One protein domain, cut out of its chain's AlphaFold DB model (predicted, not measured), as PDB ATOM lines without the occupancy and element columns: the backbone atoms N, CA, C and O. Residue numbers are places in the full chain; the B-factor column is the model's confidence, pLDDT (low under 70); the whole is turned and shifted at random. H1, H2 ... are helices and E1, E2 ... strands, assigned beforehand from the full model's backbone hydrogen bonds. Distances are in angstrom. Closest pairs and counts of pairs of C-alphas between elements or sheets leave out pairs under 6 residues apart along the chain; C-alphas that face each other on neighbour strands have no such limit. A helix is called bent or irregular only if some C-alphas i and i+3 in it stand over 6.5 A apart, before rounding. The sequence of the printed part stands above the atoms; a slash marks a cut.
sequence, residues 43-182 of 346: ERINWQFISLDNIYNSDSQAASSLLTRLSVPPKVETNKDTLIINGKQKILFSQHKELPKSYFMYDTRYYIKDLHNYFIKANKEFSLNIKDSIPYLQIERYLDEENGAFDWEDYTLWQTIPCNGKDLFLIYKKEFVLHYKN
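AT A GLANCE: This is residues 43 to 182 of the 346 residues of an uncharacterized protein of Prevotella pallens (UniProt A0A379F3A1). A single antiparallel sheet of eight strands curls into a small, nearly closed barrel, its edge strands E6 and E7 coming together, with the long helix H3 across one end. The short helix H2 sits near that same end, and H1, modelled with low confidence, lies at the side and only grazes the sheet. The printed part has 140 residues with three named helices and eight named strands, in the order E1 H1 E2 E3 E4 H2 H3 E5 E6 E7 E8; the sheet's order is E6 E5 E4 E3 E2 E1 E8 E7, and the class is mixed, helices and strands. It is compact, with a radius of gyration of the C-alphas of 14.5 A and spans of 36 by 35 by 25 A.

IN THESE COORDINATES: E1, residues 45 to 54, begins at C-alpha 45 (14.702, -40.196, -8.507), is 25.7 A long and bends by 53 degrees at residue 50. H1 is residues 62 to 69, E2 76 to 79 and E3 82 to 85. E4, residues 89 to 98, is 26.3 A long and bends by 58 degrees at residue 92. H2 is residues 100 to 103. H3, residues 110 to 125, is 23.0 A long and begins at C-alpha 110 (43.663, -38.419, -26.646). E5, residues 134 to 142, is 23.1 A long. E6 is residues 160 to 162, E7 167 to 172, and E8 176 to 181, ending at C-alpha 181 (17.046, -39.948, -17.884).

HOW THE PARTS SIT: The folded sheet, one sheet bent back on itself, has E6 and E5 facing E3, E2, E1, E8 and E7, with E4 as the hinge. E2, E3 and E4 form a meander, each strand the antiparallel neighbour of the one before; N 84 and O 77 are 2.7 A apart, N 85 and O 89 2.8 A. E1 pairs in a staggered way, with E2 over residues 45 to 47 (N 45 and O 78, 2.8 A) and with E8 over 48 to 54 (N 50 and O 179, 2.8 A). E5 and E4 have N 138 and O 94 at 2.8 A, and the hairpin E5 and E6 has N 137 and O 161 at 2.8 A. In the hairpin E7 and E8, N 172 and O 176 are 2.8 A apart. The closest C-alphas of E6 and E7, Pro 162 and Phe 169, are 5.4 A apart. H3 is on the sheet and near E8, with 5 pairs of C-alphas within 10 A; H2 is on the opposite face, 9.3 A in height over the sheet. Every O i to N i+4 pair is within hydrogen-bond range in H1, 11 of 12 in H3, and H2 is too short for one.

THE WHOLE: The two C-alphas farthest apart, those of Glu 43 and Asp 59, are 41.4 A apart. The printed part has no cut. The link from E5 to E6, 17 residues, is long. The mean pLDDT of the printed part is 78.1; residue 43 and residues 56 to 72, 106 to 111 and 145 to 149 are under 70.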
ATOM      1  N   GLU A  43      13.293 -35.170  -4.407       69.38
ATOM      2  CA  GLU A  43      12.752 -36.452  -3.937       69.38
ATOM      3  C   GLU A  43      13.419 -37.627  -4.670       69.38
ATOM      4  O   GLU A  43      14.112 -37.438  -5.666       69.38
ATOM      5  N   ARG A  44      13.227 -38.852  -4.172       83.88
ATOM      6  CA  ARG A  44      13.834 -40.055  -4.752       83.88
ATOM      7  C   ARG A  44      13.613 -40.118  -6.276       83.88
ATOM      8  O   ARG A  44      12.479 -40.283  -6.729       83.88
ATOM      9  N   ILE A  45      14.698 -40.040  -7.049       86.44
ATOM     10  CA  ILE A  45      14.702 -40.196  -8.507       86.44
ATOM     11  C   ILE A  45      15.207 -41.598  -8.824       86.44
ATOM     12  O   ILE A  45      16.333 -41.949  -8.482       86.44
ATOM     13  N   ASN A  46      14.392 -42.383  -9.526       89.44
ATOM     14  CA  ASN A  46      14.826 -43.642 -10.124       89.44
ATOM     15  C   ASN A  46      15.202 -43.360 -11.578       89.44
ATOM     16  O   ASN A  46      14.328 -43.179 -12.428       89.44
ATOM     17  N   TRP A  47      16.497 -43.265 -11.846       90.19
ATOM     18  CA  TRP A  47      17.014 -42.911 -13.157       90.19
ATOM     19  C   TRP A  47      16.827 -44.071 -14.134       90.19
ATOM     20  O   TRP A  47      17.163 -45.222 -13.848       90.19
ATOM     21  N   GLN A  48      16.293 -43.765 -15.312       88.31
ATOM     22  CA  GLN A  48      16.017 -44.764 -16.334       88.31
ATOM     23  C   GLN A  48      17.175 -44.834 -17.320       88.31
ATOM     24  O   GLN A  48      17.500 -43.834 -17.952       88.31
ATOM     25  N   PHE A  49      17.775 -46.014 -17.466       86.12
ATOM     26  CA  PHE A  49      18.815 -46.259 -18.462       86.12
ATOM     27  C   PHE A  49      18.271 -46.068 -19.885       86.12
ATOM     28  O   PHE A  49      17.200 -46.587 -20.212       86.12
ATOM     29  N   ILE A  50      19.022 -45.347 -20.717       82.38
ATOM     30  CA  ILE A  50      18.660 -45.007 -22.098       82.38
ATOM     31  C   ILE A  50      19.600 -45.681 -23.095       82.38
ATOM     32  O   ILE A  50      19.136 -46.381 -23.996       82.38
ATOM     33  N   SER A  51      20.911 -45.480 -22.947       78.00
ATOM     34  CA  SER A  51      21.904 -45.963 -23.908       78.00
ATOM     35  C   SER A  51      23.275 -46.193 -23.275       78.00
ATOM     36  O   SER A  51      23.579 -45.717 -22.179       78.00
ATOM     37  N   LEU A  52      24.098 -46.950 -23.999       81.06
ATOM     38  CA  LEU A  52      25.515 -47.159 -23.737       81.06
ATOM     39  C   LEU A  52      26.272 -46.833 -25.022       81.06
ATOM     40  O   LEU A  52      26.093 -47.520 -26.029       81.06
ATOM     41  N   ASP A  53      27.120 -45.816 -24.965       76.81
ATOM     42  CA  ASP A  53      27.877 -45.326 -26.112       76.81
ATOM     43  C   ASP A  53      29.378 -45.534 -25.904       76.81
ATOM     44  O   ASP A  53      29.879 -45.367 -24.794       76.81
ATOM     45  N   ASN A  54      30.106 -45.873 -26.970       78.00
ATOM     46  CA  ASN A  54      31.571 -45.891 -26.977       78.00
ATOM     47  C   ASN A  54      32.095 -44.519 -27.425       78.00
ATOM     48  O   ASN A  54      31.722 -44.024 -28.489       78.00
ATOM     49  N   ILE A  55      32.978 -43.930 -26.622       74.56
ATOM     50  CA  ILE A  55      33.540 -42.593 -26.829       74.56
ATOM     51  C   ILE A  55      34.501 -42.560 -28.029       74.56
ATOM     52  O   ILE A  55      34.537 -41.567 -28.754       74.56
ATOM     53  N   TYR A  56      35.254 -43.637 -28.276       66.94
ATOM     54  CA  TYR A  56      36.375 -43.626 -29.226       66.94
ATOM     55  C   TYR A  56      36.006 -43.888 -30.679       66.94
ATOM     56  O   TYR A  56      36.861 -43.727 -31.546       66.94
ATOM     57  N   ASN A  57      34.772 -44.310 -30.967       55.84
ATOM     58  CA  ASN A  57      34.295 -44.564 -32.332       55.84
ATOM     59  C   ASN A  57      35.304 -45.351 -33.212       55.84
ATOM     60  O   ASN A  57      35.414 -45.105 -34.413       55.84
ATOM     61  N   SER A  58      36.070 -46.266 -32.604       38.84
ATOM     62  CA  SER A  58      37.118 -47.056 -33.250       38.84
ATOM     63  C   SER A  58      36.814 -48.545 -33.118       38.84
ATOM     64  O   SER A  58      36.335 -49.009 -32.081       38.84
ATOM     65  N   ASP A  59      37.084 -49.271 -34.201       43.34
ATOM     66  CA  ASP A  59      36.830 -50.691 -34.479       43.34
ATOM     67  C   ASP A  59      37.508 -51.700 -33.517       43.34
ATOM     68  O   ASP A  59      37.972 -52.760 -33.933       43.34
ATOM     69  N   SER A  60      37.617 -51.419 -32.217       40.62
ATOM     70  CA  SER A  60      38.340 -52.297 -31.298       40.62
ATOM     71  C   SER A  60      37.436 -53.363 -30.664       40.62
ATOM     72  O   SER A  60      36.435 -53.085 -30.000       40.62
ATOM     73  N   GLN A  61      37.855 -54.622 -30.811       40.38
ATOM     74  CA  GLN A  61      37.309 -55.813 -30.145       40.38
ATOM     75  C   GLN A  61      37.180 -55.659 -28.608       40.38
ATOM     76  O   GLN A  61      36.390 -56.368 -27.980       40.38
ATOM     77  N   ALA A  62      37.885 -54.693 -28.002       39.78
ATOM     78  CA  ALA A  62      37.811 -54.354 -26.580       39.78
ATOM     79  C   ALA A  62      36.392 -53.949 -26.135       39.78
ATOM     80  O   ALA A  62      35.928 -54.401 -25.082       39.78
ATOM     81  N   ALA A  63      35.654 -53.209 -26.972       42.00
ATOM     82  CA  ALA A  63      34.292 -52.780 -26.662       42.00
ATOM     83  C   ALA A  63      33.296 -53.938 -26.556       42.00
ATOM     84  O   ALA A  63      32.414 -53.915 -25.699       42.00
ATOM     85  N   SER A  64      33.478 -54.986 -27.362       41.75
ATOM     86  CA  SER A  64      32.625 -56.180 -27.333       41.75
ATOM     87  C   SER A  64      32.801 -56.963 -26.024       41.75
ATOM     88  O   SER A  64      31.830 -57.365 -25.382       41.75
ATOM     89  N   SER A  65      34.043 -57.093 -25.545       41.91
ATOM     90  CA  SER A  65      34.352 -57.787 -24.287       41.91
ATOM     91  C   SER A  65      33.805 -57.085 -23.028       41.91
ATOM     92  O   SER A  65      33.385 -57.759 -22.087       41.91
ATOM     93  N   LEU A  66      33.733 -55.745 -23.013       46.00
ATOM     94  CA  LEU A  66      33.166 -54.955 -21.905       46.00
ATOM     95  C   LEU A  66      31.637 -54.835 -21.988       46.00
ATOM     96  O   LEU A  66      30.975 -54.939 -20.956       46.00
ATOM     97  N   LEU A  67      31.063 -54.756 -23.195       46.97
ATOM     98  CA  LEU A  67      29.618 -54.922 -23.429       46.97
ATOM     99  C   LEU A  67      29.099 -56.269 -22.905       46.97
ATOM    100  O   LEU A  67      27.963 -56.364 -22.446       46.97
ATOM    101  N   THR A  68      29.948 -57.298 -22.935       43.69
ATOM    102  CA  THR A  68      29.637 -58.628 -22.395       43.69
ATOM    103  C   THR A  68      29.673 -58.636 -20.858       43.69
ATOM    104  O   THR A  68      28.861 -59.321 -20.236       43.69
ATOM    105  N   ARG A  69      30.544 -57.823 -20.230       47.50
ATOM    106  CA  ARG A  69      30.659 -57.664 -18.762       47.50
ATOM    107  C   ARG A  69      29.571 -56.772 -18.150       47.50
ATOM    108  O   ARG A  69      29.154 -57.025 -17.026       47.50
ATOM    109  N   LEU A  70      29.065 -55.780 -18.884       52.88
ATOM    110  CA  LEU A  70      27.923 -54.939 -18.489       52.88
ATOM    111  C   LEU A  70      26.575 -55.635 -18.760       52.88
ATOM    112  O   LEU A  70      25.627 -54.996 -19.217       52.88
ATOM    113  N   SER A  71      26.466 -56.946 -18.495       51.28
ATOM    114  CA  SER A  71      25.301 -57.773 -18.869       51.28
ATOM    115  C   SER A  71      23.959 -57.207 -18.368       51.28
ATOM    116  O   SER A  71      22.909 -57.541 -18.919       51.28
ATOM    117  N   VAL A  72      23.998 -56.327 -17.357       65.12
ATOM    118  CA  VAL A  72      22.900 -55.461 -16.917       65.12
ATOM    119  C   VAL A  72      23.470 -54.069 -16.569       65.12
ATOM    120  O   VAL A  72      24.384 -54.004 -15.744       65.12
ATOM    121  N   PRO A  73      22.966 -52.956 -17.147       76.00
ATOM    122  CA  PRO A  73      23.380 -51.614 -16.738       76.00
ATOM    123  C   PRO A  73      23.015 -51.369 -15.264       76.00
ATOM    124  O   PRO A  73      21.963 -51.842 -14.814       76.00
ATOM    125  N   PRO A  74      23.858 -50.653 -14.494       83.31
ATOM    126  CA  PRO A  74      23.590 -50.404 -13.089       83.31
ATOM    127  C   PRO A  74      22.252 -49.685 -12.908       83.31
ATOM    128  O   PRO A  74      21.921 -48.748 -13.630       83.31
ATOM    129  N   LYS A  75      21.469 -50.110 -11.915       88.25
ATOM    130  CA  LYS A  75      20.301 -49.339 -11.486       88.25
ATOM    131  C   LYS A  75      20.795 -48.108 -10.749       88.25
ATOM    132  O   LYS A  75      21.565 -48.256  -9.805       88.25
ATOM    133  N   VAL A  76      20.345 -46.933 -11.167       91.88
ATOM    134  CA  VAL A  76      20.798 -45.657 -10.614       91.88
ATOM    135  C   VAL A  76      19.627 -44.974  -9.921       91.88
ATOM    136  O   VAL A  76      18.575 -44.761 -10.518       91.88
ATOM    137  N   GLU A  77      19.807 -44.622  -8.655       91.69
ATOM    138  CA  GLU A  77      18.823 -43.875  -7.879       91.69
ATOM    139  C   GLU A  77      19.505 -42.700  -7.183       91.69
ATOM    140  O   GLU A  77      20.596 -42.856  -6.641       91.69
ATOM    141  N   THR A  78      18.874 -41.529  -7.155       89.38
ATOM    142  CA  THR A  78      19.289 -40.443  -6.258       89.38
ATOM    143  C   THR A  78      18.228 -40.217  -5.198       89.38
ATOM    144  O   THR A  78      17.031 -40.303  -5.462       89.38
ATOM    145  N   ASN A  79      18.659 -39.941  -3.975       85.75
ATOM    146  CA  ASN A  79      17.792 -39.541  -2.879       85.75
ATOM    147  C   ASN A  79      18.482 -38.409  -2.125       85.75
ATOM    148  O   ASN A  79      19.477 -38.650  -1.443       85.75
ATOM    149  N   LYS A  80      17.959 -37.185  -2.264       85.44
ATOM    150  CA  LYS A  80      18.622 -35.970  -1.777       85.44
ATOM    151  C   LYS A  80      20.057 -35.880  -2.328       85.44
ATOM    152  O   LYS A  80      20.236 -35.852  -3.541       85.44
ATOM    153  N   ASP A  81      21.045 -35.843  -1.447       87.25
ATOM    154  CA  ASP A  81      22.488 -35.749  -1.687       87.25
ATOM    155  C   ASP A  81      23.178 -37.118  -1.810       87.25
ATOM    156  O   ASP A  81      24.404 -37.207  -1.825       87.25
ATOM    157  N   THR A  82      22.404 -38.203  -1.882       89.25
ATOM    158  CA  THR A  82      22.932 -39.564  -1.980       89.25
ATOM    159  C   THR A  82      22.660 -40.159  -3.356       89.25
ATOM    160  O   THR A  82      21.510 -40.195  -3.801       89.25
ATOM    161  N   LEU A  83      23.699 -40.673  -4.020       90.62
ATOM    162  CA  LEU A  83      23.577 -41.496  -5.228       90.62
ATOM    163  C   LEU A  83      23.725 -42.963  -4.830       90.62
ATOM    164  O   LEU A  83      24.649 -43.320  -4.105       90.62
ATOM    165  N   ILE A  84      22.806 -43.793  -5.309       90.06
ATOM    166  CA  ILE A  84      22.688 -45.210  -4.989       90.06
ATOM    167  C   ILE A  84      22.772 -46.009  -6.290       90.06
ATOM    168  O   ILE A  84      21.979 -45.802  -7.209       90.06
ATOM    169  N   ILE A  85      23.696 -46.961  -6.350       88.25
ATOM    170  CA  ILE A  85      23.856 -47.896  -7.459       88.25
ATOM    171  C   ILE A  85      23.435 -49.293  -7.015       88.25
ATOM    172  O   ILE A  85      23.802 -49.762  -5.937       88.25
ATOM    173  N   ASN A  86      22.628 -49.965  -7.840       85.31
ATOM    174  CA  ASN A  86      22.155 -51.337  -7.630       85.31
ATOM    175  C   ASN A  86      21.507 -51.582  -6.253       85.31
ATOM    176  O   ASN A  86      21.489 -52.709  -5.758       85.31
ATOM    177  N   GLY A  87      20.981 -50.523  -5.627       83.44
ATOM    178  CA  GLY A  87      20.411 -50.548  -4.278       83.44
ATOM    179  C   GLY A  87      21.422 -50.816  -3.157       83.44
ATOM    180  O   GLY A  87      21.006 -50.991  -2.012       83.44
ATOM    181  N   LYS A  88      22.722 -50.878  -3.465       84.06
ATOM    182  CA  LYS A  88      23.770 -51.268  -2.520       84.06
ATOM    183  C   LYS A  88      24.791 -50.162  -2.335       84.06
ATOM    184  O   LYS A  88      24.909 -49.704  -1.213       84.06
ATOM    185  N   GLN A  89      25.456 -49.747  -3.413       86.81
ATOM    186  CA  GLN A  89      26.582 -48.817  -3.387       86.81
ATOM    187  C   GLN A  89      26.101 -47.379  -3.281       86.81
ATOM    188  O   GLN A  89      25.242 -46.967  -4.055       86.81
ATOM    189  N   LYS A  90      26.668 -46.614  -2.360       89.06
ATOM    190  CA  LYS A  90      26.189 -45.299  -1.971       89.06
ATOM    191  C   LYS A  90      27.339 -44.327  -1.841       89.06
ATOM    192  O   LYS A  90      28.369 -44.611  -1.227       89.06
ATOM    193  N   ILE A  91      27.105 -43.137  -2.361       89.12
ATOM    194  CA  ILE A  91      27.988 -41.994  -2.180       89.12
ATOM    195  C   ILE A  91      27.178 -40.789  -1.739       89.12
ATOM    196  O   ILE A  91      26.017 -40.636  -2.120       89.12
ATOM    197  N   LEU A  92      27.826 -39.926  -0.969       87.44
ATOM    198  CA  LEU A  92      27.411 -38.550  -0.792       87.44
ATOM    199  C   LEU A  92      27.990 -37.726  -1.940       87.44
ATOM    200  O   LEU A  92      29.170 -37.879  -2.273       87.44
ATOM    201  N   PHE A  93      27.179 -36.851  -2.516       91.25
ATOM    202  CA  PHE A  93      27.614 -35.947  -3.566       91.25
ATOM    203  C   PHE A  93      27.180 -34.506  -3.300       91.25
ATOM    204  O   PHE A  93      26.205 -34.239  -2.599       91.25
ATOM    205  N   SER A  94      27.875 -33.576  -3.940       86.69
ATOM    206  CA  SER A  94      27.476 -32.178  -4.061       86.69
ATOM    207  C   SER A  94      27.288 -31.815  -5.538       86.69
ATOM    208  O   SER A  94      27.900 -32.414  -6.423       86.69
ATOM    209  N   GLN A  95      26.385 -30.882  -5.845       88.44
ATOM    210  CA  GLN A  95      26.124 -30.468  -7.226       88.44
ATOM    211  C   GLN A  95      26.923 -29.208  -7.559       88.44
ATOM    212  O   GLN A  95      26.828 -28.204  -6.854       88.44
ATOM    213  N   HIS A  96      27.640 -29.243  -8.679       87.31
ATOM    214  CA  HIS A  96      28.463 -28.141  -9.167       87.31
ATOM    215  C   HIS A  96      28.232 -27.890 -10.653       87.31
ATOM    216  O   HIS A  96      27.534 -28.635 -11.345       87.31
ATOM    217  N   LYS A  97      28.818 -26.800 -11.146       89.69
ATOM    218  CA  LYS A  97      28.898 -26.482 -12.570       89.69
ATOM    219  C   LYS A  97      30.243 -25.852 -12.873       89.69
ATOM    220  O   LYS A  97      30.734 -25.040 -12.091       89.69
ATOM    221  N   GLU A  98      30.796 -26.167 -14.032       86.75
ATOM    222  CA  GLU A  98      32.092 -25.631 -14.433       86.75
ATOM    223  C   GLU A  98      32.123 -25.301 -15.924       86.75
ATOM    224  O   GLU A  98      31.333 -25.825 -16.712       86.75
ATOM    225  N   LEU A  99      33.021 -24.397 -16.323       86.25
ATOM    226  CA  LEU A  99      33.242 -24.109 -17.736       86.25
ATOM    227  C   LEU A  99      33.712 -25.389 -18.448       86.25
ATOM    228  O   LEU A  99      34.618 -26.052 -17.943       86.25
ATOM    229  N   PRO A 100      33.190 -25.707 -19.647       84.62
ATOM    230  CA  PRO A 100      33.490 -26.958 -20.349       84.62
ATOM    231  C   PRO A 100      34.987 -27.219 -20.523       84.62
ATOM    232  O   PRO A 100      35.463 -28.333 -20.328       84.62
ATOM    233  N   LYS A 101      35.750 -26.168 -20.847       81.12
ATOM    234  CA  LYS A 101      37.207 -26.250 -21.014       81.12
ATOM    235  C   LYS A 101      37.938 -26.618 -19.725       81.12
ATOM    236  O   LYS A 101      38.948 -27.307 -19.790       81.12
ATOM    237  N   SER A 102      37.461 -26.127 -18.585       83.56
ATOM    238  CA  SER A 102      38.056 -26.430 -17.284       83.56
ATOM    239  C   SER A 102      37.665 -27.833 -16.835       83.56
ATOM    240  O   SER A 102      38.545 -28.600 -16.462       83.56
ATOM    241  N   TYR A 103      36.388 -28.192 -17.009       85.38
ATOM    242  CA  TYR A 103      35.858 -29.506 -16.656       85.38
ATOM    243  C   TYR A 103      36.614 -30.632 -17.360       85.38
ATOM    244  O   TYR A 103      37.069 -31.557 -16.707       85.38
ATOM    245  N   PHE A 104      36.818 -30.540 -18.678       83.38
ATOM    246  CA  PHE A 104      37.589 -31.549 -19.412       83.38
ATOM    247  C   PHE A 104      39.108 -31.415 -19.235       83.38
ATOM    248  O   PHE A 104      39.829 -32.253 -19.753       83.38
ATOM    249  N   MET A 105      39.613 -30.428 -18.489       71.50
ATOM    250  CA  MET A 105      41.035 -30.077 -18.397       71.50
ATOM    251  C   MET A 105      41.659 -29.696 -19.765       71.50
ATOM    252  O   MET A 105      41.239 -30.133 -20.834       71.50
ATOM    253  N   TYR A 106      42.739 -28.905 -19.766       62.91
ATOM    254  CA  TYR A 106      43.564 -28.667 -20.973       62.91
ATOM    255  C   TYR A 106      44.535 -29.824 -21.250       62.91
ATOM    256  O   TYR A 106      45.652 -29.625 -21.729       62.91
ATOM    257  N   ASP A 107      44.144 -31.039 -20.892       55.78
ATOM    258  CA  ASP A 107      45.006 -32.190 -21.052       55.78
ATOM    259  C   ASP A 107      44.901 -32.713 -22.487       55.78
ATOM    260  O   ASP A 107      43.821 -33.032 -22.982       55.78
ATOM    261  N   THR A 108      46.035 -32.773 -23.182       52.50
ATOM    262  CA  THR A 108      46.118 -33.218 -24.578       52.50
ATOM    263  C   THR A 108      46.040 -34.737 -24.727       52.50
ATOM    264  O   THR A 108      46.138 -35.241 -25.849       52.50
ATOM    265  N   ARG A 109      45.844 -35.485 -23.630       65.75
ATOM    266  CA  ARG A 109      45.574 -36.924 -23.684       65.75
ATOM    267  C   ARG A 109      44.373 -37.205 -24.594       65.75
ATOM    268  O   ARG A 109      43.295 -36.638 -24.435       65.75
ATOM    269  N   TYR A 110      44.583 -38.114 -25.545       59.47
ATOM    270  CA  TYR A 110      43.663 -38.419 -26.646       59.47
ATOM    271  C   TYR A 110      42.216 -38.662 -26.177       59.47
ATOM    272  O   TYR A 110      41.279 -38.091 -26.728       59.47
ATOM    273  N   TYR A 111      42.046 -39.382 -25.066       66.62
ATOM    274  CA  TYR A 111      40.730 -39.729 -24.531       66.62
ATOM    275  C   TYR A 111      39.898 -38.560 -24.004       66.62
ATOM    276  O   TYR A 111      38.672 -38.585 -24.083       66.62
ATOM    277  N   ILE A 112      40.540 -37.511 -23.493       77.38
ATOM    278  CA  ILE A 112      39.843 -36.329 -22.983       77.38
ATOM    279  C   ILE A 112      39.223 -35.525 -24.121       77.38
ATOM    280  O   ILE A 112      38.091 -35.049 -24.017       77.38
ATOM    281  N   LYS A 113      39.942 -35.421 -25.242       78.62
ATOM    282  CA  LYS A 113      39.439 -34.773 -26.452       78.62
ATOM    283  C   LYS A 113      38.219 -35.510 -27.003       78.62
ATOM    284  O   LYS A 113      37.242 -34.861 -27.375       78.62
ATOM    285  N   ASP A 114      38.261 -36.837 -27.035       80.88
ATOM    286  CA  ASP A 114      37.154 -37.647 -27.546       80.88
ATOM    287  C   ASP A 114      35.937 -37.594 -26.625       80.88
ATOM    288  O   ASP A 114      34.818 -37.430 -27.106       80.88
ATOM    289  N   LEU A 115      36.144 -37.600 -25.307       83.12
ATOM    290  CA  LEU A 115      35.071 -37.419 -24.331       83.12
ATOM    291  C   LEU A 115      34.409 -36.039 -24.459       83.12
ATOM    292  O   LEU A 115      33.183 -35.931 -24.474       83.12
ATOM    293  N   HIS A 116      35.203 -34.979 -24.623       85.06
ATOM    294  CA  HIS A 116      34.676 -33.641 -24.875       85.06
ATOM    295  C   HIS A 116      33.874 -33.591 -26.186       85.06
ATOM    296  O   HIS A 116      32.762 -33.061 -26.212       85.06
ATOM    297  N   ASN A 117      34.385 -34.190 -27.266       83.56
ATOM    298  CA  ASN A 117      33.675 -34.277 -28.545       83.56
ATOM    299  C   ASN A 117      32.374 -35.082 -28.438       83.56
ATOM    300  O   ASN A 117      31.357 -34.677 -29.011       83.56
ATOM    301  N   TYR A 118      32.394 -36.189 -27.690       85.25
ATOM    302  CA  TYR A 118      31.202 -36.966 -27.374       85.25
ATOM    303  C   TYR A 118      30.171 -36.067 -26.704       85.25
ATOM    304  O   TYR A 118      29.053 -35.967 -27.200       85.25
ATOM    305  N   PHE A 119      30.551 -35.325 -25.660       86.00
ATOM    306  CA  PHE A 119      29.608 -34.443 -24.988       86.00
ATOM    307  C   PHE A 119      29.127 -33.292 -25.889       86.00
ATOM    308  O   PHE A 119      27.947 -32.961 -25.830       86.00
ATOM    309  N   ILE A 120      29.957 -32.746 -26.797       84.00
ATOM    310  CA  ILE A 120      29.549 -31.789 -27.862       84.00
ATOM    311  C   ILE A 120      28.411 -32.335 -28.710       84.00
ATOM    312  O   ILE A 120      27.442 -31.617 -28.988       84.00
ATOM    313  N   LYS A 121      28.524 -33.593 -29.123       79.44
ATOM    314  CA  LYS A 121      27.465 -34.283 -29.851       79.44
ATOM    315  C   LYS A 121      26.260 -34.538 -28.942       79.44
ATOM    316  O   LYS A 121      25.145 -34.193 -29.324       79.44
ATOM    317  N   ALA A 122      26.500 -35.016 -27.724       77.25
ATOM    318  CA  ALA A 122      25.494 -35.276 -26.707       77.25
ATOM    319  C   ALA A 122      24.647 -34.034 -26.410       77.25
ATOM    320  O   ALA A 122      23.450 -34.158 -26.367       77.25
ATOM    321  N   ASN A 123      25.196 -32.824 -26.305       78.88
ATOM    322  CA  ASN A 123      24.416 -31.587 -26.118       78.88
ATOM    323  C   ASN A 123      23.475 -31.254 -27.288       78.88
ATOM    324  O   ASN A 123      22.508 -30.515 -27.122       78.88
ATOM    325  N   LYS A 124      23.770 -31.743 -28.499       77.50
ATOM    326  CA  LYS A 124      22.851 -31.602 -29.640       77.50
ATOM    327  C   LYS A 124      21.724 -32.632 -29.582       77.50
ATOM    328  O   LYS A 124      20.626 -32.338 -30.043       77.50
ATOM    329  N   GLU A 125      22.008 -33.822 -29.061       72.94
ATOM    330  CA  GLU A 125      21.099 -34.979 -29.058       72.94
ATOM    331  C   GLU A 125      20.294 -35.106 -27.749       72.94
ATOM    332  O   GLU A 125      19.136 -35.518 -27.739       72.94
ATOM    333  N   PHE A 126      20.891 -34.676 -26.648       71.06
ATOM    334  CA  PHE A 126      20.470 -34.768 -25.259       71.06
ATOM    335  C   PHE A 126      20.586 -33.373 -24.638       71.06
ATOM    336  O   PHE A 126      21.397 -32.547 -25.047       71.06
ATOM    337  N   SER A 127      19.757 -33.052 -23.653       71.69
ATOM    338  CA  SER A 127      19.587 -31.663 -23.200       71.69
ATOM    339  C   SER A 127      20.691 -31.173 -22.254       71.69
ATOM    340  O   SER A 127      20.446 -30.301 -21.421       71.69
ATOM    341  N   LEU A 128      21.903 -31.722 -22.347       77.31
ATOM    342  CA  LEU A 128      23.037 -31.345 -21.509       77.31
ATOM    343  C   LEU A 128      23.625 -30.017 -21.989       77.31
ATOM    344  O   LEU A 128      24.251 -30.005 -23.038       77.31
ATOM    345  N   ASN A 129      23.488 -28.924 -21.227       79.50
ATOM    346  CA  ASN A 129      24.183 -27.681 -21.565       79.50
ATOM    347  C   ASN A 129      25.687 -27.907 -21.406       79.50
ATOM    348  O   ASN A 129      26.154 -28.203 -20.316       79.50
ATOM    349  N   ILE A 130      26.435 -27.785 -22.495       82.50
ATOM    350  CA  ILE A 130      27.903 -27.775 -22.454       82.50
ATOM    351  C   ILE A 130      28.488 -26.588 -23.213       82.50
ATOM    352  O   ILE A 130      29.696 -26.516 -23.401       82.50
ATOM    353  N   LYS A 131      27.645 -25.716 -23.773       80.00
ATOM    354  CA  LYS A 131      28.145 -24.526 -24.467       80.00
ATOM    355  C   LYS A 131      28.664 -23.523 -23.444       80.00
ATOM    356  O   LYS A 131      29.724 -22.942 -23.658       80.00
ATOM    357  N   ASP A 132      27.942 -23.403 -22.331       82.19
ATOM    358  CA  ASP A 132      28.217 -22.403 -21.301       82.19
ATOM    359  C   ASP A 132      28.855 -23.029 -20.056       82.19
ATOM    360  O   ASP A 132      29.882 -22.555 -19.577       82.19
ATOM    361  N   SER A 133      28.271 -24.108 -19.533       85.94
ATOM    362  CA  SER A 133      28.751 -24.785 -18.323       85.94
ATOM    363  C   SER A 133      28.271 -26.220 -18.275       85.94
ATOM    364  O   SER A 133      27.104 -26.440 -18.572       85.94
ATOM    365  N   ILE A 134      29.103 -27.144 -17.806       88.75
ATOM    366  CA  ILE A 134      28.735 -28.544 -17.594       88.75
ATOM    367  C   ILE A 134      28.326 -28.721 -16.132       88.75
ATOM    368  O   ILE A 134      29.166 -28.527 -15.252       88.75
ATOM    369  N   PRO A 135      27.056 -29.049 -15.846       90.00
ATOM    370  CA  PRO A 135      26.636 -29.400 -14.500       90.00
ATOM    371  C   PRO A 135      27.034 -30.850 -14.177       90.00
ATOM    372  O   PRO A 135      26.940 -31.736 -15.032       90.00
ATOM    373  N   TYR A 136      27.489 -31.094 -12.951       91.12
ATOM    374  CA  TYR A 136      27.935 -32.412 -12.497       91.12
ATOM    375  C   TYR A 136      27.690 -32.629 -11.002       91.12
ATOM    376  O   TYR A 136      27.487 -31.688 -10.234       91.12
ATOM    377  N   LEU A 137      27.713 -33.897 -10.597       92.56
ATOM    378  CA  LEU A 137      27.774 -34.334  -9.207       92.56
ATOM    379  C   LEU A 137      29.233 -34.611  -8.854       92.56
ATOM    380  O   LEU A 137      29.865 -35.407  -9.542       92.56
ATOM    381  N   GLN A 138      29.756 -33.973  -7.815       92.06
ATOM    382  CA  GLN A 138      31.068 -34.250  -7.233       92.06
ATOM    383  C   GLN A 138      30.894 -35.259  -6.103       92.06
ATOM    384  O   GLN A 138      30.080 -35.033  -5.208       92.06
ATOM    385  N   ILE A 139      31.649 -36.358  -6.123       89.94
ATOM    386  CA  ILE A 139      31.681 -37.295  -4.997       89.94
ATOM    387  C   ILE A 139      32.387 -36.617  -3.821       89.94
ATOM    388  O   ILE A 139      33.521 -36.164  -3.959       89.94
ATOM    389  N   GLU A 140      31.717 -36.580  -2.671       88.06
ATOM    390  CA  GLU A 140      32.251 -36.048  -1.410       88.06
ATOM    391  C   GLU A 140      32.757 -37.168  -0.502       88.06
ATOM    392  O   GLU A 140      33.786 -37.053   0.164       88.06
ATOM    393  N   ARG A 141      31.994 -38.264  -0.432       83.88
ATOM    394  CA  ARG A 141      32.275 -39.364   0.488       83.88
ATOM    395  C   ARG A 141      31.641 -40.664   0.016       83.88
ATOM    396  O   ARG A 141      30.469 -40.685  -0.350       83.88
ATOM    397  N   TYR A 142      32.377 -41.762   0.133       85.50
ATOM    398  CA  TYR A 142      31.843 -43.117  -0.001       85.50
ATOM    399  C   TYR A 142      31.126 -43.523   1.292       85.50
ATOM    400  O   TYR A 142      31.664 -43.334   2.380       85.50
ATOM    401  N   LEU A 143      29.884 -44.005   1.193       80.19
ATOM    402  CA  LEU A 143      29.052 -44.328   2.363       80.19
ATOM    403  C   LEU A 143      29.032 -45.819   2.713       80.19
ATOM    404  O   LEU A 143      28.537 -46.160   3.784       80.19
ATOM    405  N   ASP A 144      29.569 -46.679   1.850       70.50
ATOM    406  CA  ASP A 144      29.684 -48.114   2.107       70.50
ATOM    407  C   ASP A 144      31.153 -48.542   2.177       70.50
ATOM    408  O   ASP A 144      31.991 -48.053   1.417       70.50
ATOM    409  N   GLU A 145      31.441 -49.495   3.063       53.62
ATOM    410  CA  GLU A 145      32.727 -50.187   3.149       53.62
ATOM    411  C   GLU A 145      32.709 -51.425   2.233       53.62
ATOM    412  O   GLU A 145      31.771 -52.222   2.260       53.62
ATOM    413  N   GLU A 146      33.726 -51.517   1.374       53.16
ATOM    414  CA  GLU A 146      34.150 -52.656   0.546       53.16
ATOM    415  C   GLU A 146      33.079 -53.681   0.119       53.16
ATOM    416  O   GLU A 146      32.784 -54.664   0.794       53.16
ATOM    417  N   ASN A 147      32.597 -53.548  -1.118       50.94
ATOM    418  CA  ASN A 147      32.075 -54.683  -1.878       50.94
ATOM    419  C   ASN A 147      32.757 -54.698  -3.248       50.94
ATOM    420  O   ASN A 147      32.400 -53.915  -4.127       50.94
ATOM    421  N   GLY A 148      33.733 -55.595  -3.420       54.06
ATOM    422  CA  GLY A 148      34.706 -55.635  -4.527       54.06
ATOM    423  C   GLY A 148      34.175 -55.880  -5.948       54.06
ATOM    424  O   GLY A 148      34.936 -56.311  -6.806       54.06
ATOM    425  N   ALA A 149      32.890 -55.639  -6.220       58.69
ATOM    426  CA  ALA A 149      32.297 -55.778  -7.552       58.69
ATOM    427  C   ALA A 149      32.012 -54.437  -8.254       58.69
ATOM    428  O   ALA A 149      31.792 -54.434  -9.464       58.69
ATOM    429  N   PHE A 150      31.983 -53.312  -7.531       72.88
ATOM    430  CA  PHE A 150      31.680 -51.999  -8.104       72.88
ATOM    431  C   PHE A 150      32.696 -50.964  -7.621       72.88
ATOM    432  O   PHE A 150      32.735 -50.649  -6.435       72.88
ATOM    433  N   ASP A 151      33.494 -50.452  -8.551       81.19
ATOM    434  CA  ASP A 151      34.507 -49.430  -8.300       81.19
ATOM    435  C   ASP A 151      34.032 -48.091  -8.876       81.19
ATOM    436  O   ASP A 151      33.709 -47.997 -10.055       81.19
ATOM    437  N   TRP A 152      33.950 -47.049  -8.053       83.44
ATOM    438  CA  TRP A 152      33.495 -45.728  -8.494       83.44
ATOM    439  C   TRP A 152      34.487 -45.025  -9.422       83.44
ATOM    440  O   TRP A 152      34.068 -44.237 -10.274       83.44
ATOM    441  N   GLU A 153      35.777 -45.333  -9.309       83.00
ATOM    442  CA  GLU A 153      36.798 -44.799 -10.216       83.00
ATOM    443  C   GLU A 153      36.582 -45.308 -11.647       83.00
ATOM    444  O   GLU A 153      36.875 -44.614 -12.623       83.00
ATOM    445  N   ASP A 154      35.973 -46.487 -11.777       85.31
ATOM    446  CA  ASP A 154      35.589 -47.061 -13.057       85.31
ATOM    447  C   ASP A 154      34.385 -46.347 -13.684       85.31
ATOM    448  O   ASP A 154      34.227 -46.489 -14.883       85.31
ATOM    449  N   TYR A 155      33.532 -45.617 -12.953       89.19
ATOM    450  CA  TYR A 155      32.272 -45.040 -13.480       89.19
ATOM    451  C   TYR A 155      32.208 -43.508 -13.461       89.19
ATOM    452  O   TYR A 155      31.162 -42.924 -13.774       89.19
ATOM    453  N   THR A 156      33.302 -42.844 -13.096       89.25
ATOM    454  CA  THR A 156      33.353 -41.387 -12.972       89.25
ATOM    455  C   THR A 156      34.500 -40.780 -13.758       89.25
ATOM    456  O   THR A 156      35.459 -41.438 -14.161       89.25
ATOM    457  N   LEU A 157      34.397 -39.473 -13.976       86.56
ATOM    458  CA  LEU A 157      35.478 -38.679 -14.524       86.56
ATOM    459  C   LEU A 157      36.011 -37.775 -13.418       86.56
ATOM    460  O   LEU A 157      35.359 -36.806 -13.050       86.56
ATOM    461  N   TRP A 158      37.170 -38.124 -12.857       84.50
ATOM    462  CA  TRP A 158      37.759 -37.410 -11.714       84.50
ATOM    463  C   TRP A 158      36.779 -37.271 -10.544       84.50
ATOM    464  O   TRP A 158      36.611 -36.187  -9.997       84.50
ATOM    465  N   GLN A 159      36.091 -38.364 -10.199       87.00
ATOM    466  CA  GLN A 159      35.086 -38.368  -9.131       87.00
ATOM    467  C   GLN A 159      33.925 -37.395  -9.393       87.00
ATOM    468  O   GLN A 159      33.253 -36.945  -8.467       87.00
ATOM    469  N   THR A 160      33.663 -37.089 -10.665       90.75
ATOM    470  CA  THR A 160      32.492 -36.326 -11.088       90.75
ATOM    471  C   THR A 160      31.606 -37.116 -12.043       90.75
ATOM    472  O   THR A 160      32.064 -37.998 -12.777       90.75
ATOM    473  N   ILE A 161      30.314 -36.785 -12.025       93.38
ATOM    474  CA  ILE A 161      29.269 -37.405 -12.843       93.38
ATOM    475  C   ILE A 161      28.459 -36.288 -13.516       93.38
ATOM    476  O   ILE A 161      27.714 -35.594 -12.817       93.38
ATOM    477  N   PRO A 162      28.556 -36.086 -14.843       92.44
ATOM    478  CA  PRO A 162      27.751 -35.086 -15.543       92.44
ATOM    479  C   PRO A 162      26.247 -35.314 -15.341       92.44
ATOM    480  O   PRO A 162      25.746 -36.423 -15.544       92.44
ATOM    481  N   CYS A 163      25.520 -34.266 -14.943       90.00
ATOM    482  CA  CYS A 163      24.083 -34.332 -14.679       90.00
ATOM    483  C   CYS A 163      23.421 -32.943 -14.686       90.00
ATOM    484  O   CYS A 163      23.948 -32.012 -14.086       90.00
ATOM    485  N   ASN A 164      22.235 -32.797 -15.291       85.00
ATOM    486  CA  ASN A 164      21.488 -31.521 -15.391       85.00
ATOM    487  C   ASN A 164      20.029 -31.595 -14.870       85.00
ATOM    488  O   ASN A 164      19.179 -30.803 -15.278       85.00
ATOM    489  N   GLY A 165      19.704 -32.600 -14.055       81.81
ATOM    490  CA  GLY A 165      18.361 -32.856 -13.520       81.81
ATOM    491  C   GLY A 165      17.427 -33.594 -14.486       81.81
ATOM    492  O   GLY A 165      16.468 -34.225 -14.047       81.81
ATOM    493  N   LYS A 166      17.728 -33.578 -15.790       87.31
ATOM    494  CA  LYS A 166      17.022 -34.343 -16.829       87.31
ATOM    495  C   LYS A 166      17.807 -35.575 -17.272       87.31
ATOM    496  O   LYS A 166      17.212 -36.629 -17.468       87.31
ATOM    497  N   ASP A 167      19.113 -35.433 -17.410       90.25
ATOM    498  CA  ASP A 167      20.061 -36.415 -17.911       90.25
ATOM    499  C   ASP A 167      21.169 -36.629 -16.865       90.25
ATOM    500  O   ASP A 167      21.573 -35.676 -16.194       90.25
ATOM    501  N   LEU A 168      21.649 -37.869 -16.736       92.88
ATOM    502  CA  LEU A 168      22.784 -38.277 -15.898       92.88
ATOM    503  C   LEU A 168      23.678 -39.231 -16.696       92.88
ATOM    504  O   LEU A 168      23.172 -40.124 -17.378       92.88
ATOM    505  N   PHE A 169      24.996 -39.055 -16.608       92.62
ATOM    506  CA  PHE A 169      25.962 -39.805 -17.412       92.62
ATOM    507  C   PHE A 169      27.026 -40.471 -16.535       92.62
ATOM    508  O   PHE A 169      27.850 -39.780 -15.942       92.62
ATOM    509  N   LEU A 170      27.041 -41.807 -16.479       92.50
ATOM    510  CA  LEU A 170      28.150 -42.550 -15.867       92.50
ATOM    511  C   LEU A 170      29.214 -42.832 -16.926       92.50
ATOM    512  O   LEU A 170      28.894 -43.327 -18.007       92.50
ATOM    513  N   ILE A 171      30.473 -42.535 -16.619       89.75
ATOM    514  CA  ILE A 171      31.586 -42.653 -17.563       89.75
ATOM    515  C   ILE A 171      32.366 -43.908 -17.205       89.75
ATOM    516  O   ILE A 171      33.168 -43.897 -16.279       89.75
ATOM    517  N   TYR A 172      32.116 -45.000 -17.927       86.19
ATOM    518  CA  TYR A 172      32.733 -46.284 -17.634       86.19
ATOM    519  C   TYR A 172      34.117 -46.412 -18.277       86.19
ATOM    520  O   TYR A 172      34.258 -46.347 -19.501       86.19
ATOM    521  N   LYS A 173      35.150 -46.567 -17.445       82.38
ATOM    522  CA  LYS A 173      36.572 -46.708 -17.792       82.38
ATOM    523  C   LYS A 173      37.123 -45.624 -18.709       82.38
ATOM    524  O   LYS A 173      38.165 -45.806 -19.327       82.38
ATOM    525  N   LYS A 174      36.439 -44.476 -18.788       82.56
ATOM    526  CA  LYS A 174      36.730 -43.395 -19.748       82.56
ATOM    527  C   LYS A 174      36.645 -43.857 -21.210       82.56
ATOM    528  O   LYS A 174      37.194 -43.203 -22.089       82.56
ATOM    529  N   GLU A 175      35.960 -44.969 -21.468       76.94
ATOM    530  CA  GLU A 175      35.756 -45.523 -22.812       76.94
ATOM    531  C   GLU A 175      34.285 -45.553 -23.210       76.94
ATOM    532  O   GLU A 175      33.960 -45.409 -24.388       76.94
ATOM    533  N   PHE A 176      33.392 -45.671 -22.227       82.69
ATOM    534  CA  PHE A 176      31.960 -45.715 -22.460       82.69
ATOM    535  C   PHE A 176      31.212 -44.663 -21.659       82.69
ATOM    536  O   PHE A 176      31.625 -44.279 -20.567       82.69
ATOM    537  N   VAL A 177      30.060 -44.254 -22.178       87.06
ATOM    538  CA  VAL A 177      29.101 -43.416 -21.463       87.06
ATOM    539  C   VAL A 177      27.781 -44.158 -21.348       87.06
ATOM    540  O   VAL A 177      27.200 -44.568 -22.350       87.06
ATOM    541  N   LEU A 178      27.311 -44.335 -20.116       90.00
ATOM    542  CA  LEU A 178      25.978 -44.830 -19.814       90.00
ATOM    543  C   LEU A 178      25.074 -43.627 -19.567       90.00
ATOM    544  O   LEU A 178      25.283 -42.880 -18.607       90.00
ATOM    545  N   HIS A 179      24.065 -43.455 -20.414       89.56
ATOM    546  CA  HIS A 179      23.112 -42.355 -20.324       89.56
ATOM    547  C   HIS A 179      21.850 -42.784 -19.580       89.56
ATOM    548  O   HIS A 179      21.246 -43.817 -19.879       89.56
ATOM    549  N   TYR A 180      21.434 -41.951 -18.632       90.88
ATOM    550  CA  TYR A 180      20.204 -42.100 -17.878       90.88
ATOM    551  C   TYR A 180      19.345 -40.846 -17.963       90.88
ATOM    552  O   TYR A 180      19.856 -39.730 -18.044       90.88
ATOM    553  N   LYS A 181      18.028 -41.030 -17.861       88.88
ATOM    554  CA  LYS A 181      17.046 -39.948 -17.884       88.88
ATOM    555  C   LYS A 181      16.205 -39.923 -16.616       88.88
ATOM    556  O   LYS A 181      15.820 -40.970 -16.093       88.88
ATOM    557  N   ASN A 182      15.886 -38.720 -16.150       89.44
ATOM    558  CA  ASN A 182      14.951 -38.494 -15.061       89.44
ATOM    559  C   ASN A 182      13.504 -38.599 -15.587       89.44
ATOM    560  O   ASN A 182      13.070 -37.714 -16.340       89.44
TER     561      ASN A 182